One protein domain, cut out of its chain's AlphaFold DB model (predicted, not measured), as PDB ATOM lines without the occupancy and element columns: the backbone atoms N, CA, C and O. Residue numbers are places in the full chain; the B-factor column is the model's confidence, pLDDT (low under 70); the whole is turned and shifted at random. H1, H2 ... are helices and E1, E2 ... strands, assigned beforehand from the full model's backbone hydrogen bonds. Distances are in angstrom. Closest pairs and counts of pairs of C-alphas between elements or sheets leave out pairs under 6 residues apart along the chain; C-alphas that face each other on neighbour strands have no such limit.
ATOM      1  N   MET A   2      30.458  62.999   3.367       63.12
ATOM      2  CA  MET A   2      31.116  61.711   3.019       63.12
ATOM      3  C   MET A   2      31.833  60.989   4.184       63.12
ATOM      4  O   MET A   2      31.651  59.791   4.374       63.12
ATOM      5  N   LYS A   3      32.622  61.703   5.004       61.34
ATOM      6  CA  LYS A   3      33.380  61.099   6.124       61.34
ATOM      7  C   LYS A   3      32.490  60.491   7.213       61.34
ATOM      8  O   LYS A   3      32.831  59.446   7.758       61.34
ATOM      9  N   LEU A   4      31.354  61.126   7.508       63.19
ATOM     10  CA  LEU A   4      30.427  60.648   8.535       63.19
ATOM     11  C   LEU A   4      29.655  59.418   8.042       63.19
ATOM     12  O   LEU A   4      29.544  58.441   8.773       63.19
ATOM     13  N   ALA A   5      29.226  59.419   6.775       62.97
ATOM     14  CA  ALA A   5      28.634  58.244   6.140       62.97
ATOM     15  C   ALA A   5      29.622  57.062   6.110       62.97
ATOM     16  O   ALA A   5      29.286  55.967   6.545       62.97
ATOM     17  N   ASN A   6      30.878  57.289   5.708       63.00
ATOM     18  CA  ASN A   6      31.893  56.234   5.700       63.00
ATOM     19  C   ASN A   6      32.151  55.668   7.110       63.00
ATOM     20  O   ASN A   6      32.228  54.460   7.282       63.00
ATOM     21  N   SER A   7      32.205  56.520   8.140       63.62
ATOM     22  CA  SER A   7      32.367  56.072   9.531       63.62
ATOM     23  C   SER A   7      31.178  55.259  10.058       63.62
ATOM     24  O   SER A   7      31.367  54.408  10.924       63.62
ATOM     25  N   ILE A   8      29.958  55.534   9.585       65.81
ATOM     26  CA  ILE A   8      28.730  54.877  10.059       65.81
ATOM     27  C   ILE A   8      28.421  53.605   9.275       65.81
ATOM     28  O   ILE A   8      27.831  52.696   9.858       65.81
ATOM     29  N   PHE A   9      28.838  53.504   8.009       68.19
ATOM     30  CA  PHE A   9      28.513  52.385   7.115       68.19
ATOM     31  C   PHE A   9      29.699  51.458   6.809       68.19
ATOM     32  O   PHE A   9      29.524  50.238   6.794       68.19
ATOM     33  N   ALA A  10      30.915  51.985   6.651       73.06
ATOM     34  CA  ALA A  10      32.100  51.164   6.408       73.06
ATOM     35  C   ALA A  10      32.660  50.563   7.710       73.06
ATOM     36  O   ALA A  10      32.199  50.863   8.815       73.06
ATOM     37  N   GLN A  11      33.641  49.671   7.572       85.12
ATOM     38  CA  GLN A  11      34.432  49.125   8.676       85.12
ATOM     39  C   GLN A  11      35.892  49.577   8.551       85.12
ATOM     40  O   GLN A  11      36.326  49.982   7.473       85.12
ATOM     41  N   SER A  12      36.655  49.528   9.647       89.88
ATOM     42  CA  SER A  12      38.083  49.872   9.607       89.88
ATOM     43  C   SER A  12      38.833  48.988   8.608       89.88
ATOM     44  O   SER A  12      38.436  47.847   8.376       89.88
ATOM     45  N   ALA A  13      39.952  49.471   8.062       90.12
ATOM     46  CA  ALA A  13      40.773  48.689   7.132       90.12
ATOM     47  C   ALA A  13      41.185  47.324   7.722       90.12
ATOM     48  O   ALA A  13      41.069  46.300   7.054       90.12
ATOM     49  N   ALA A  14      41.546  47.294   9.011       91.94
ATOM     50  CA  ALA A  14      41.877  46.064   9.733       91.94
ATOM     51  C   ALA A  14      40.720  45.048   9.787       91.94
ATOM     52  O   ALA A  14      40.961  43.847   9.833       91.94
ATOM     53  N   ARG A  15      39.457  45.497   9.762       92.56
ATOM     54  CA  ARG A  15      38.301  44.597   9.609       92.56
ATOM     55  C   ARG A  15      37.969  44.309   8.148       92.56
ATOM     56  O   ARG A  15      37.567  43.195   7.830       92.56
ATOM     57  N   GLY A  16      38.154  45.292   7.269       91.75
ATOM     58  CA  GLY A  16      37.929  45.186   5.829       91.75
ATOM     59  C   GLY A  16      38.792  44.125   5.155       91.75
ATOM     60  O   GLY A  16      38.337  43.503   4.206       91.75
ATOM     61  N   VAL A  17      39.994  43.870   5.679       94.94
ATOM     62  CA  VAL A  17      40.918  42.862   5.137       94.94
ATOM     63  C   VAL A  17      40.539  41.419   5.499       94.94
ATOM     64  O   VAL A  17      41.034  40.482   4.880       94.94
ATOM     65  N   LEU A  18      39.649  41.200   6.476       96.00
ATOM     66  CA  LEU A  18      39.359  39.850   6.974       96.00
ATOM     67  C   LEU A  18      38.860  38.877   5.887       96.00
ATOM     68  O   LEU A  18      39.322  37.737   5.903       96.00
ATOM     69  N   PRO A  19      37.971  39.254   4.939       96.00
ATOM     70  CA  PRO A  19      37.545  38.334   3.881       96.00
ATOM     71  C   PRO A  19      38.688  37.921   2.951       96.00
ATOM     72  O   PRO A  19      38.759  36.760   2.563       96.00
ATOM     73  N   MET A  20      39.620  38.837   2.669       95.69
ATOM     74  CA  MET A  20      40.814  38.558   1.868       95.69
ATOM     75  C   MET A  20      41.755  37.589   2.590       95.69
ATOM     76  O   MET A  20      42.187  36.606   1.996       95.69
ATOM     77  N   LEU A  21      42.025  37.815   3.883       96.75
ATOM     78  CA  LEU A  21      42.836  36.892   4.686       96.75
ATOM     79  C   LEU A  21      42.187  35.509   4.777       96.75
ATOM     80  O   LEU A  21      42.880  34.503   4.658       96.75
ATOM     81  N   TYR A  22      40.865  35.454   4.958       97.19
ATOM     82  CA  TYR A  22      40.131  34.193   4.979       97.19
ATOM     83  C   TYR A  22      40.281  33.445   3.651       97.19
ATOM     84  O   TYR A  22      40.709  32.296   3.661       97.19
ATOM     85  N   ALA A  23      40.006  34.102   2.520       96.69
ATOM     86  CA  ALA A  23      40.116  33.494   1.194       96.69
ATOM     87  C   ALA A  23      41.543  33.015   0.874       96.69
ATOM     88  O   ALA A  23      41.710  31.981   0.239       96.69
ATOM     89  N   ALA A  24      42.565  33.746   1.331       96.38
ATOM     90  CA  ALA A  24      43.961  33.436   1.035       96.38
ATOM     91  C   ALA A  24      44.583  32.363   1.943       96.38
ATOM     92  O   ALA A  24      45.587  31.769   1.561       96.38
ATOM     93  N   SER A  25      44.063  32.156   3.160       96.19
ATOM     94  CA  SER A  25      44.780  31.372   4.184       96.19
ATOM     95  C   SER A  25      43.940  30.378   4.977       96.19
ATOM     96  O   SER A  25      44.509  29.506   5.635       96.19
ATOM     97  N   ALA A  26      42.608  30.487   4.973       96.62
ATOM     98  CA  ALA A  26      41.790  29.583   5.767       96.62
ATOM     99  C   ALA A  26      41.799  28.179   5.136       96.62
ATOM    100  O   ALA A  26      41.414  28.045   3.978       96.62
ATOM    101  N   PRO A  27      42.097  27.104   5.892       95.38
ATOM    102  CA  PRO A  27      42.063  25.732   5.362       95.38
ATOM    103  C   PRO A  27      40.686  25.274   4.862       95.38
ATOM    104  O   PRO A  27      40.568  24.229   4.237       95.38
ATOM    105  N   ARG A  28      39.629  26.021   5.201       93.38
ATOM    106  CA  ARG A  28      38.242  25.781   4.780       93.38
ATOM    107  C   ARG A  28      37.783  26.749   3.684       93.38
ATOM    108  O   ARG A  28      36.579  26.910   3.487       93.38
ATOM    109  N   ALA A  29      38.701  27.503   3.084       95.31
ATOM    110  CA  ALA A  29      38.388  28.321   1.926       95.31
ATOM    111  C   ALA A  29      38.397  27.435   0.677       95.31
ATOM    112  O   ALA A  29      39.365  26.721   0.434       95.31
ATOM    113  N   ASP A  30      37.326  27.505  -0.108       94.19
ATOM    114  CA  ASP A  30      37.208  26.761  -1.358       94.19
ATOM    115  C   ASP A  30      37.583  27.669  -2.535       94.19
ATOM    116  O   ASP A  30      37.110  28.811  -2.627       94.19
ATOM    117  N   GLY A  31      38.395  27.150  -3.460       90.62
ATOM    118  CA  GLY A  31      38.732  27.833  -4.710       90.62
ATOM    119  C   GLY A  31      37.484  28.229  -5.511       90.62
ATOM    120  O   GLY A  31      36.440  27.586  -5.420       90.62
ATOM    121  N   GLY A  32      37.565  29.335  -6.254       90.12
ATOM    122  CA  GLY A  32      36.437  29.857  -7.044       90.12
ATOM    123  C   GLY A  32      35.296  30.474  -6.222       90.12
ATOM    124  O   GLY A  32      34.282  30.881  -6.784       90.12
ATOM    125  N   THR A  33      35.435  30.575  -4.897       94.94
ATOM    126  CA  THR A  33      34.401  31.150  -4.026       94.94
ATOM    127  C   THR A  33      34.558  32.658  -3.845       94.94
ATOM    128  O   THR A  33      35.656  33.165  -3.626       94.94
ATOM    129  N   TYR A  34      33.431  33.372  -3.815       95.50
ATOM    130  CA  TYR A  34      33.379  34.778  -3.432       95.50
ATOM    131  C   TYR A  34      33.157  34.940  -1.917       95.50
ATOM    132  O   TYR A  34      32.114  34.557  -1.379       95.50
ATOM    133  N   TYR A  35      34.143  35.506  -1.214       96.69
ATOM    134  CA  TYR A  35      34.075  35.781   0.225       96.69
ATOM    135  C   TYR A  35      33.942  37.279   0.498       96.69
ATOM    136  O   TYR A  35      34.749  38.085   0.038       96.69
ATOM    137  N   GLY A  36      32.957  37.649   1.316       95.06
ATOM    138  CA  GLY A  36      32.686  39.034   1.700       95.06
ATOM    139  C   GLY A  36      32.252  39.157   3.163       95.06
ATOM    140  O   GLY A  36      32.155  38.155   3.875       95.06
ATOM    141  N   PRO A  37      32.018  40.378   3.665       94.50
ATOM    142  CA  PRO A  37      31.585  40.583   5.044       94.50
ATOM    143  C   PRO A  37      30.101  40.205   5.231       94.50
ATOM    144  O   PRO A  37      29.243  40.673   4.494       94.50
ATOM    145  N   GLY A  38      29.778  39.382   6.230       93.06
ATOM    146  CA  GLY A  38      28.440  38.783   6.395       93.06
ATOM    147  C   GLY A  38      27.378  39.610   7.125       93.06
ATOM    148  O   GLY A  38      26.340  39.072   7.493       93.06
ATOM    149  N   GLY A  39      27.639  40.881   7.416       89.25
ATOM    150  CA  GLY A  39      26.684  41.765   8.082       89.25
ATOM    151  C   GLY A  39      25.746  42.494   7.111       89.25
ATOM    152  O   GLY A  39      25.695  42.180   5.922       89.25
ATOM    153  N   PRO A  40      25.000  43.498   7.607       88.56
ATOM    154  CA  PRO A  40      23.980  44.194   6.829       88.56
ATOM    155  C   PRO A  40      24.506  44.725   5.494       88.56
ATOM    156  O   PRO A  40      25.562  45.363   5.448       88.56
ATOM    157  N   LEU A  41      23.748  44.458   4.422       87.12
ATOM    158  CA  LEU A  41      24.042  44.877   3.045       87.12
ATOM    159  C   LEU A  41      25.445  44.474   2.548       87.12
ATOM    160  O   LEU A  41      25.993  45.135   1.672       87.12
ATOM    161  N   ASN A  42      26.050  43.428   3.122       89.25
ATOM    162  CA  ASN A  42      27.423  43.014   2.825       89.25
ATOM    163  C   ASN A  42      28.454  44.148   3.008       89.25
ATOM    164  O   ASN A  42      29.456  44.208   2.298       89.25
ATOM    165  N   MET A  43      28.227  45.072   3.951       85.56
ATOM    166  CA  MET A  43      29.118  46.228   4.158       85.56
ATOM    167  C   MET A  43      30.161  46.023   5.265       85.56
ATOM    168  O   MET A  43      31.183  46.709   5.305       85.56
ATOM    169  N   ARG A  44      29.895  45.126   6.220       88.19
ATOM    170  CA  ARG A  44      30.674  44.973   7.464       88.19
ATOM    171  C   ARG A  44      30.448  43.614   8.105       88.19
ATOM    172  O   ARG A  44      29.456  42.967   7.805       88.19
ATOM    173  N   GLY A  45      31.331  43.200   9.008       90.50
ATOM    174  CA  GLY A  45      31.198  41.934   9.739       90.50
ATOM    175  C   GLY A  45      32.346  40.972   9.461       90.50
ATOM    176  O   GLY A  45      33.371  41.353   8.897       90.50
ATOM    177  N   THR A  46      32.211  39.733   9.927       93.75
ATOM    178  CA  THR A  46      33.195  38.670   9.683       93.75
ATOM    179  C   THR A  46      33.055  38.098   8.269       93.75
ATOM    180  O   THR A  46      31.989  38.245   7.667       93.75
ATOM    181  N   PRO A  47      34.103  37.447   7.736       95.88
ATOM    182  CA  PRO A  47      34.037  36.772   6.444       95.88
ATOM    183  C   PRO A  47      32.914  35.738   6.393       95.88
ATOM    184  O   PRO A  47      32.704  34.995   7.353       95.88
ATOM    185  N   THR A  48      32.224  35.678   5.262       95.69
ATOM    186  CA  THR A  48      31.272  34.625   4.914       95.69
ATOM    187  C   THR A  48      31.316  34.373   3.412       95.69
ATOM    188  O   THR A  48      31.726  35.244   2.639       95.69
ATOM    189  N   ARG A  49      30.860  33.192   2.995       96.12
ATOM    190  CA  ARG A  49      30.560  32.916   1.588       96.12
ATOM    191  C   ARG A  49      29.428  33.835   1.129       96.12
ATOM    192  O   ARG A  49      28.434  33.989   1.839       96.12
ATOM    193  N   GLN A  50      29.586  34.423  -0.049       94.50
ATOM    194  CA  GLN A  50      28.582  35.238  -0.722       94.50
ATOM    195  C   GLN A  50      28.407  34.777  -2.167       94.50
ATOM    196  O   GLN A  50      29.209  34.005  -2.693       94.50
ATOM    197  N   THR A  51      27.361  35.285  -2.807       91.88
ATOM    198  CA  THR A  51      27.133  35.132  -4.243       91.88
ATOM    199  C   THR A  51      27.503  36.440  -4.928       91.88
ATOM    200  O   THR A  51      27.109  37.514  -4.471       91.88
ATOM    201  N   SER A  52      28.293  36.354  -5.993       90.81
ATOM    202  CA  SER A  52      28.624  37.482  -6.864       90.81
ATOM    203  C   SER A  52      27.480  37.783  -7.848       90.81
ATOM    204  O   SER A  52      26.430  37.142  -7.805       90.81
ATOM    205  N   SER A  53      27.645  38.784  -8.716       93.56
ATOM    206  CA  SER A  53      26.632  39.118  -9.727       93.56
ATOM    207  C   SER A  53      26.432  37.990 -10.741       93.56
ATOM    208  O   SER A  53      27.337  37.192 -10.983       93.56
ATOM    209  N   ASP A  54      25.270  37.959 -11.389       95.31
ATOM    210  CA  ASP A  54      24.987  36.985 -12.449       95.31
ATOM    211  C   ASP A  54      25.989  37.087 -13.606       95.31
ATOM    212  O   ASP A  54      26.494  36.064 -14.058       95.31
ATOM    213  N   ASP A  55      26.377  38.309 -13.983       95.44
ATOM    214  CA  ASP A  55      27.383  38.565 -15.022       95.44
ATOM    215  C   ASP A  55      28.744  37.929 -14.709       95.44
ATOM    216  O   ASP A  55      29.440  37.468 -15.607       95.44
ATOM    217  N   SER A  56      29.132  37.859 -13.429       93.81
ATOM    218  CA  SER A  56      30.403  37.226 -13.036       93.81
ATOM    219  C   SER A  56      30.415  35.707 -13.232       93.81
ATOM    220  O   SER A  56      31.462  35.081 -13.099       93.81
ATOM    221  N   ARG A  57      29.251  35.122 -13.526       93.81
ATOM    222  CA  ARG A  57      29.052  33.694 -13.769       93.81
ATOM    223  C   ARG A  57      28.754  33.395 -15.246       93.81
ATOM    224  O   ARG A  57      28.415  32.258 -15.558       93.81
ATOM    225  N   ASP A  58      28.843  34.385 -16.141       97.31
ATOM    226  CA  ASP A  58      28.784  34.173 -17.595       97.31
ATOM    227  C   ASP A  58      30.119  33.597 -18.089       97.31
ATOM    228  O   ASP A  58      31.088  34.327 -18.305       97.31
ATOM    229  N   GLU A  59      30.167  32.279 -18.280       96.19
ATOM    230  CA  GLU A  59      31.366  31.567 -18.740       96.19
ATOM    231  C   GLU A  59      31.808  32.009 -20.141       96.19
ATOM    232  O   GLU A  59      32.996  32.232 -20.375       96.19
ATOM    233  N   ALA A  60      30.863  32.240 -21.058       97.31
ATOM    234  CA  ALA A  60      31.186  32.725 -22.399       97.31
ATOM    235  C   ALA A  60      31.727  34.165 -22.349       97.31
ATOM    236  O   ALA A  60      32.602  34.550 -23.127       97.31
ATOM    237  N   GLY A  61      31.209  34.983 -21.431       98.00
ATOM    238  CA  GLY A  61      31.744  36.306 -21.112       98.00
ATOM    239  C   GLY A  61      33.171  36.244 -20.580       98.00
ATOM    240  O   GLY A  61      34.031  36.988 -21.061       98.00
ATOM    241  N   ALA A  62      33.429  35.331 -19.645       96.31
ATOM    242  CA  ALA A  62      34.742  35.115 -19.053       96.31
ATOM    243  C   ALA A  62      35.780  34.669 -20.097       96.31
ATOM    244  O   ALA A  62      36.861  35.253 -20.152       96.31
ATOM    245  N   GLU A  63      35.443  33.722 -20.977       95.69
ATOM    246  CA  GLU A  63      36.336  33.236 -22.040       95.69
ATOM    247  C   GLU A  63      36.724  34.356 -23.024       95.69
ATOM    248  O   GLU A  63      37.903  34.562 -23.337       95.69
ATOM    249  N   ARG A  64      35.735  35.153 -23.460       97.62
ATOM    250  CA  ARG A  64      35.973  36.325 -24.320       97.62
ATOM    251  C   ARG A  64      36.882  37.349 -23.642       97.62
ATOM    252  O   ARG A  64      37.787  37.888 -24.286       97.62
ATOM    253  N   LEU A  65      36.641  37.633 -22.359       97.44
ATOM    254  CA  LEU A  65      37.451  38.572 -21.584       97.44
ATOM    255  C   LEU A  65      38.883  38.060 -21.403       97.44
ATOM    256  O   LEU A  65      39.823  38.842 -21.556       97.44
ATOM    257  N   TRP A  66      39.054  36.769 -21.119       96.31
ATOM    258  CA  TRP A  66      40.365  36.148 -20.956       96.31
ATOM    259  C   TRP A  66      41.184  36.250 -22.243       96.31
ATOM    260  O   TRP A  66      42.252  36.859 -22.241       96.31
ATOM    261  N   THR A  67      40.612  35.802 -23.365       96.38
ATOM    262  CA  THR A  67      41.248  35.856 -24.694       96.38
ATOM    263  C   THR A  67      41.685  37.277 -25.048       96.38
ATOM    264  O   THR A  67      42.791  37.520 -25.538       96.38
ATOM    265  N   LYS A  68      40.820  38.264 -24.775       98.19
ATOM    266  CA  LYS A  68      41.148  39.672 -25.014       98.19
ATOM    267  C   LYS A  68      42.276  40.157 -24.102       98.19
ATOM    268  O   LYS A  68      43.119  40.924 -24.561       98.19
ATOM    269  N   SER A  69      42.291  39.727 -22.843       98.31
ATOM    270  CA  SER A  69      43.314  40.098 -21.862       98.31
ATOM    271  C   SER A  69      44.684  39.541 -22.241       98.31
ATOM    272  O   SER A  69      45.662  40.287 -22.224       98.31
ATOM    273  N   GLU A  70      44.756  38.281 -22.671       97.38
ATOM    274  CA  GLU A  70      45.989  37.676 -23.189       97.38
ATOM    275  C   GLU A  70      46.494  38.431 -24.422       97.38
ATOM    276  O   GLU A  70      47.640  38.871 -24.461       97.38
ATOM    277  N   SER A  71      45.611  38.713 -25.387       97.81
ATOM    278  CA  SER A  71      45.964  39.489 -26.583       97.81
ATOM    279  C   SER A  71      46.473  40.901 -26.265       97.81
ATOM    280  O   SER A  71      47.377  41.386 -26.945       97.81
ATOM    281  N   LEU A  72      45.901  41.576 -25.264       98.62
ATOM    282  CA  LEU A  72      46.295  42.937 -24.884       98.62
ATOM    283  C   LEU A  72      47.590  42.985 -24.068       98.62
ATOM    284  O   LEU A  72      48.296  43.989 -24.118       98.62
ATOM    285  N   THR A  73      47.882  41.937 -23.298       98.25
ATOM    286  CA  THR A  73      49.055  41.884 -22.411       98.25
ATOM    287  C   THR A  73      50.234  41.126 -23.017       98.25
ATOM    288  O   THR A  73      51.360  41.302 -22.560       98.25
ATOM    289  N   GLY A  74      49.995  40.301 -24.039       97.94
ATOM    290  CA  GLY A  74      50.986  39.386 -24.606       97.94
ATOM    291  C   GLY A  74      51.345  38.215 -23.685       97.94
ATOM    292  O   GLY A  74      52.309  37.507 -23.967       97.94
ATOM    293  N   VAL A  75      50.613  38.023 -22.583       96.88
ATOM    294  CA  VAL A  75      50.784  36.897 -21.655       96.88
ATOM    295  C   VAL A  75      49.797  35.800 -22.038       96.88
ATOM    296  O   VAL A  75      48.628  36.100 -22.252       96.88
ATOM    297  N   SER A  76      50.251  34.550 -22.090       93.31
ATOM    298  CA  SER A  76      49.412  33.375 -22.353       93.31
ATOM    299  C   SER A  76      49.567  32.332 -21.251       93.31
ATOM    300  O   SER A  76      50.669  32.158 -20.722       93.31
ATOM    301  N   TYR A  77      48.488  31.617 -20.937       89.81
ATOM    302  CA  TYR A  77      48.480  30.555 -19.930       89.81
ATOM    303  C   TYR A  77      48.126  29.201 -20.552       89.81
ATOM    304  O   TYR A  77      47.131  29.071 -21.259       89.81
ATOM    305  N   GLU A  78      48.911  28.168 -20.244       88.94
ATOM    306  CA  GLU A  78      48.622  26.788 -20.654       88.94
ATOM    307  C   GLU A  78      47.885  26.046 -19.533       88.94
ATOM    308  O   GLU A  78      48.483  25.354 -18.708       88.94
ATOM    309  N   PHE A  79      46.563  26.204 -19.472       80.88
ATOM    310  CA  PHE A  79      45.749  25.598 -18.409       80.88
ATOM    311  C   PHE A  79      45.702  24.063 -18.455       80.88
ATOM    312  O   PHE A  79      45.620  23.419 -17.407       80.88
ATOM    313  N   ASP A  80      45.823  23.462 -19.638       78.81
ATOM    314  CA  ASP A  80      45.857  22.002 -19.795       78.81
ATOM    315  C   ASP A  80      47.155  21.393 -19.241       78.81
ATOM    316  O   ASP A  80      47.142  20.319 -18.635       78.81
ATOM    317  N   ALA A  81      48.275  22.108 -19.368       71.19
ATOM    318  CA  ALA A  81      49.542  21.713 -18.754       71.19
ATOM    319  C   ALA A  81      49.481  21.824 -17.218       71.19
ATOM    320  O   ALA A  81      50.040  20.999 -16.507       71.19
ATOM    321  N   LEU A  82      48.737  22.806 -16.694       66.38
ATOM    322  CA  LEU A  82      48.575  23.013 -15.250       66.38
ATOM    323  C   LEU A  82      47.630  22.003 -14.582       66.38
ATOM    324  O   LEU A  82      47.755  21.753 -13.386       66.38
ATOM    325  N   SER A  83      46.681  21.430 -15.325       63.97
ATOM    326  CA  SER A  83      45.737  20.432 -14.797       63.97
ATOM    327  C   SER A  83      46.271  18.996 -14.846       63.97
ATOM    328  O   SER A  83      45.768  18.128 -14.134       63.97
ATOM    329  N   SER A  84      47.310  18.740 -15.647       57.09
ATOM    330  CA  SER A  84      47.930  17.419 -15.810       57.09
ATOM    331  C   SER A  84      49.019  17.102 -14.774       57.09
ATOM    332  O   SER A  84      49.339  15.929 -14.585       57.09
ATOM    333  N   ASP A  85      49.497  18.102 -14.029       54.41
ATOM    334  CA  ASP A  85      50.497  17.948 -12.956       54.41
ATOM    335  C   ASP A  85      49.914  17.536 -11.586       54.41
ATOM    336  O   ASP A  85      50.628  17.513 -10.585       54.41
TER     337      ASP A  85
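What this domain is: This is residues 2 to 85 of the 87 residues of an uncharacterized protein of Natrarchaeobius halalkaliphilus (UniProt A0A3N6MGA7). A small body, in which helix H3 packs on a hairpin of two short strands, E1 and E2, has a loose arm of H4, H5 and H6 reaching away from it and a short helix, H1, sticking out with residues 2 to 8 at the other end. In the arm, residues 53 to 65, 68 to 75 and 78 to 85 stand free, and no helix touches another. The printed part has 84 residues with six named helices and two named strands, in the order H1 H2 H3 E1 E2 H4 H5 H6; the sheet is E1 - E2, antiparallel, and the class is mostly helix. The whole is loose, with a radius of gyration of the C-alphas of 17.2 A and spans of 47 by 32 by 23 A.

How they stand to each other: Start at H1, residues 2 to 9, and go on to H2, residues 13 to 16; the two are apart. H2 and H3, residues 18 to 25, meet only through their link. Next look at E1, residues 34 to 37, and E2, residues 47 to 50, a hairpin of antiparallel strands at 131 degrees. Across it, N 48 and O 36 are 2.8 A apart and N 50 and O 34 are 2.9 A apart, within hydrogen-bond range. The closest C-alphas of H3 and E2 are those of Pro 19 and Pro 47, 4.6 A apart; those of H3 and E1 are Pro 19 and Gly 36, 5.4 A apart. Beyond E2 find H4, residues 54 to 57, and H5, residues 59 to 73, close but not clearly touching, their closest C-alphas those of Ser 56 and Ala 62 at 7.7 A. H6, residues 79 to 84, is apart from H5. In H1, H3, H5 and H6 every O i to N i+4 pair is within hydrogen-bond range; H2 and H4 are too short for such a pair.

Where its parts are: Find C-alpha 2 at (31.116, 61.711, 3.019); from there H1 runs 10.5 A to C-alpha 9. H2 covers 4.7 A, and H3 covers 10.4 A. E1 begins at C-alpha 34, (33.379, 34.778, -3.432), and runs 10.4 A; E2 runs 9.1 A. H4 covers 5.4 A. H5, the longest helix, runs 20.8 A, and H6 runs 8.9 A to C-alpha 84 at (47.930, 17.419, -15.810).

The domain as a whole: The two C-alphas farthest apart are those of Leu 4 and Ser 84, 52.6 A. The printed part has no cut and no long link; E1 and E2 are joined by a short link of 9 residues. The mean pLDDT of the printed part is 88.8, and the model's confidence is under 70 at residues 2 to 9 and 82 to 85.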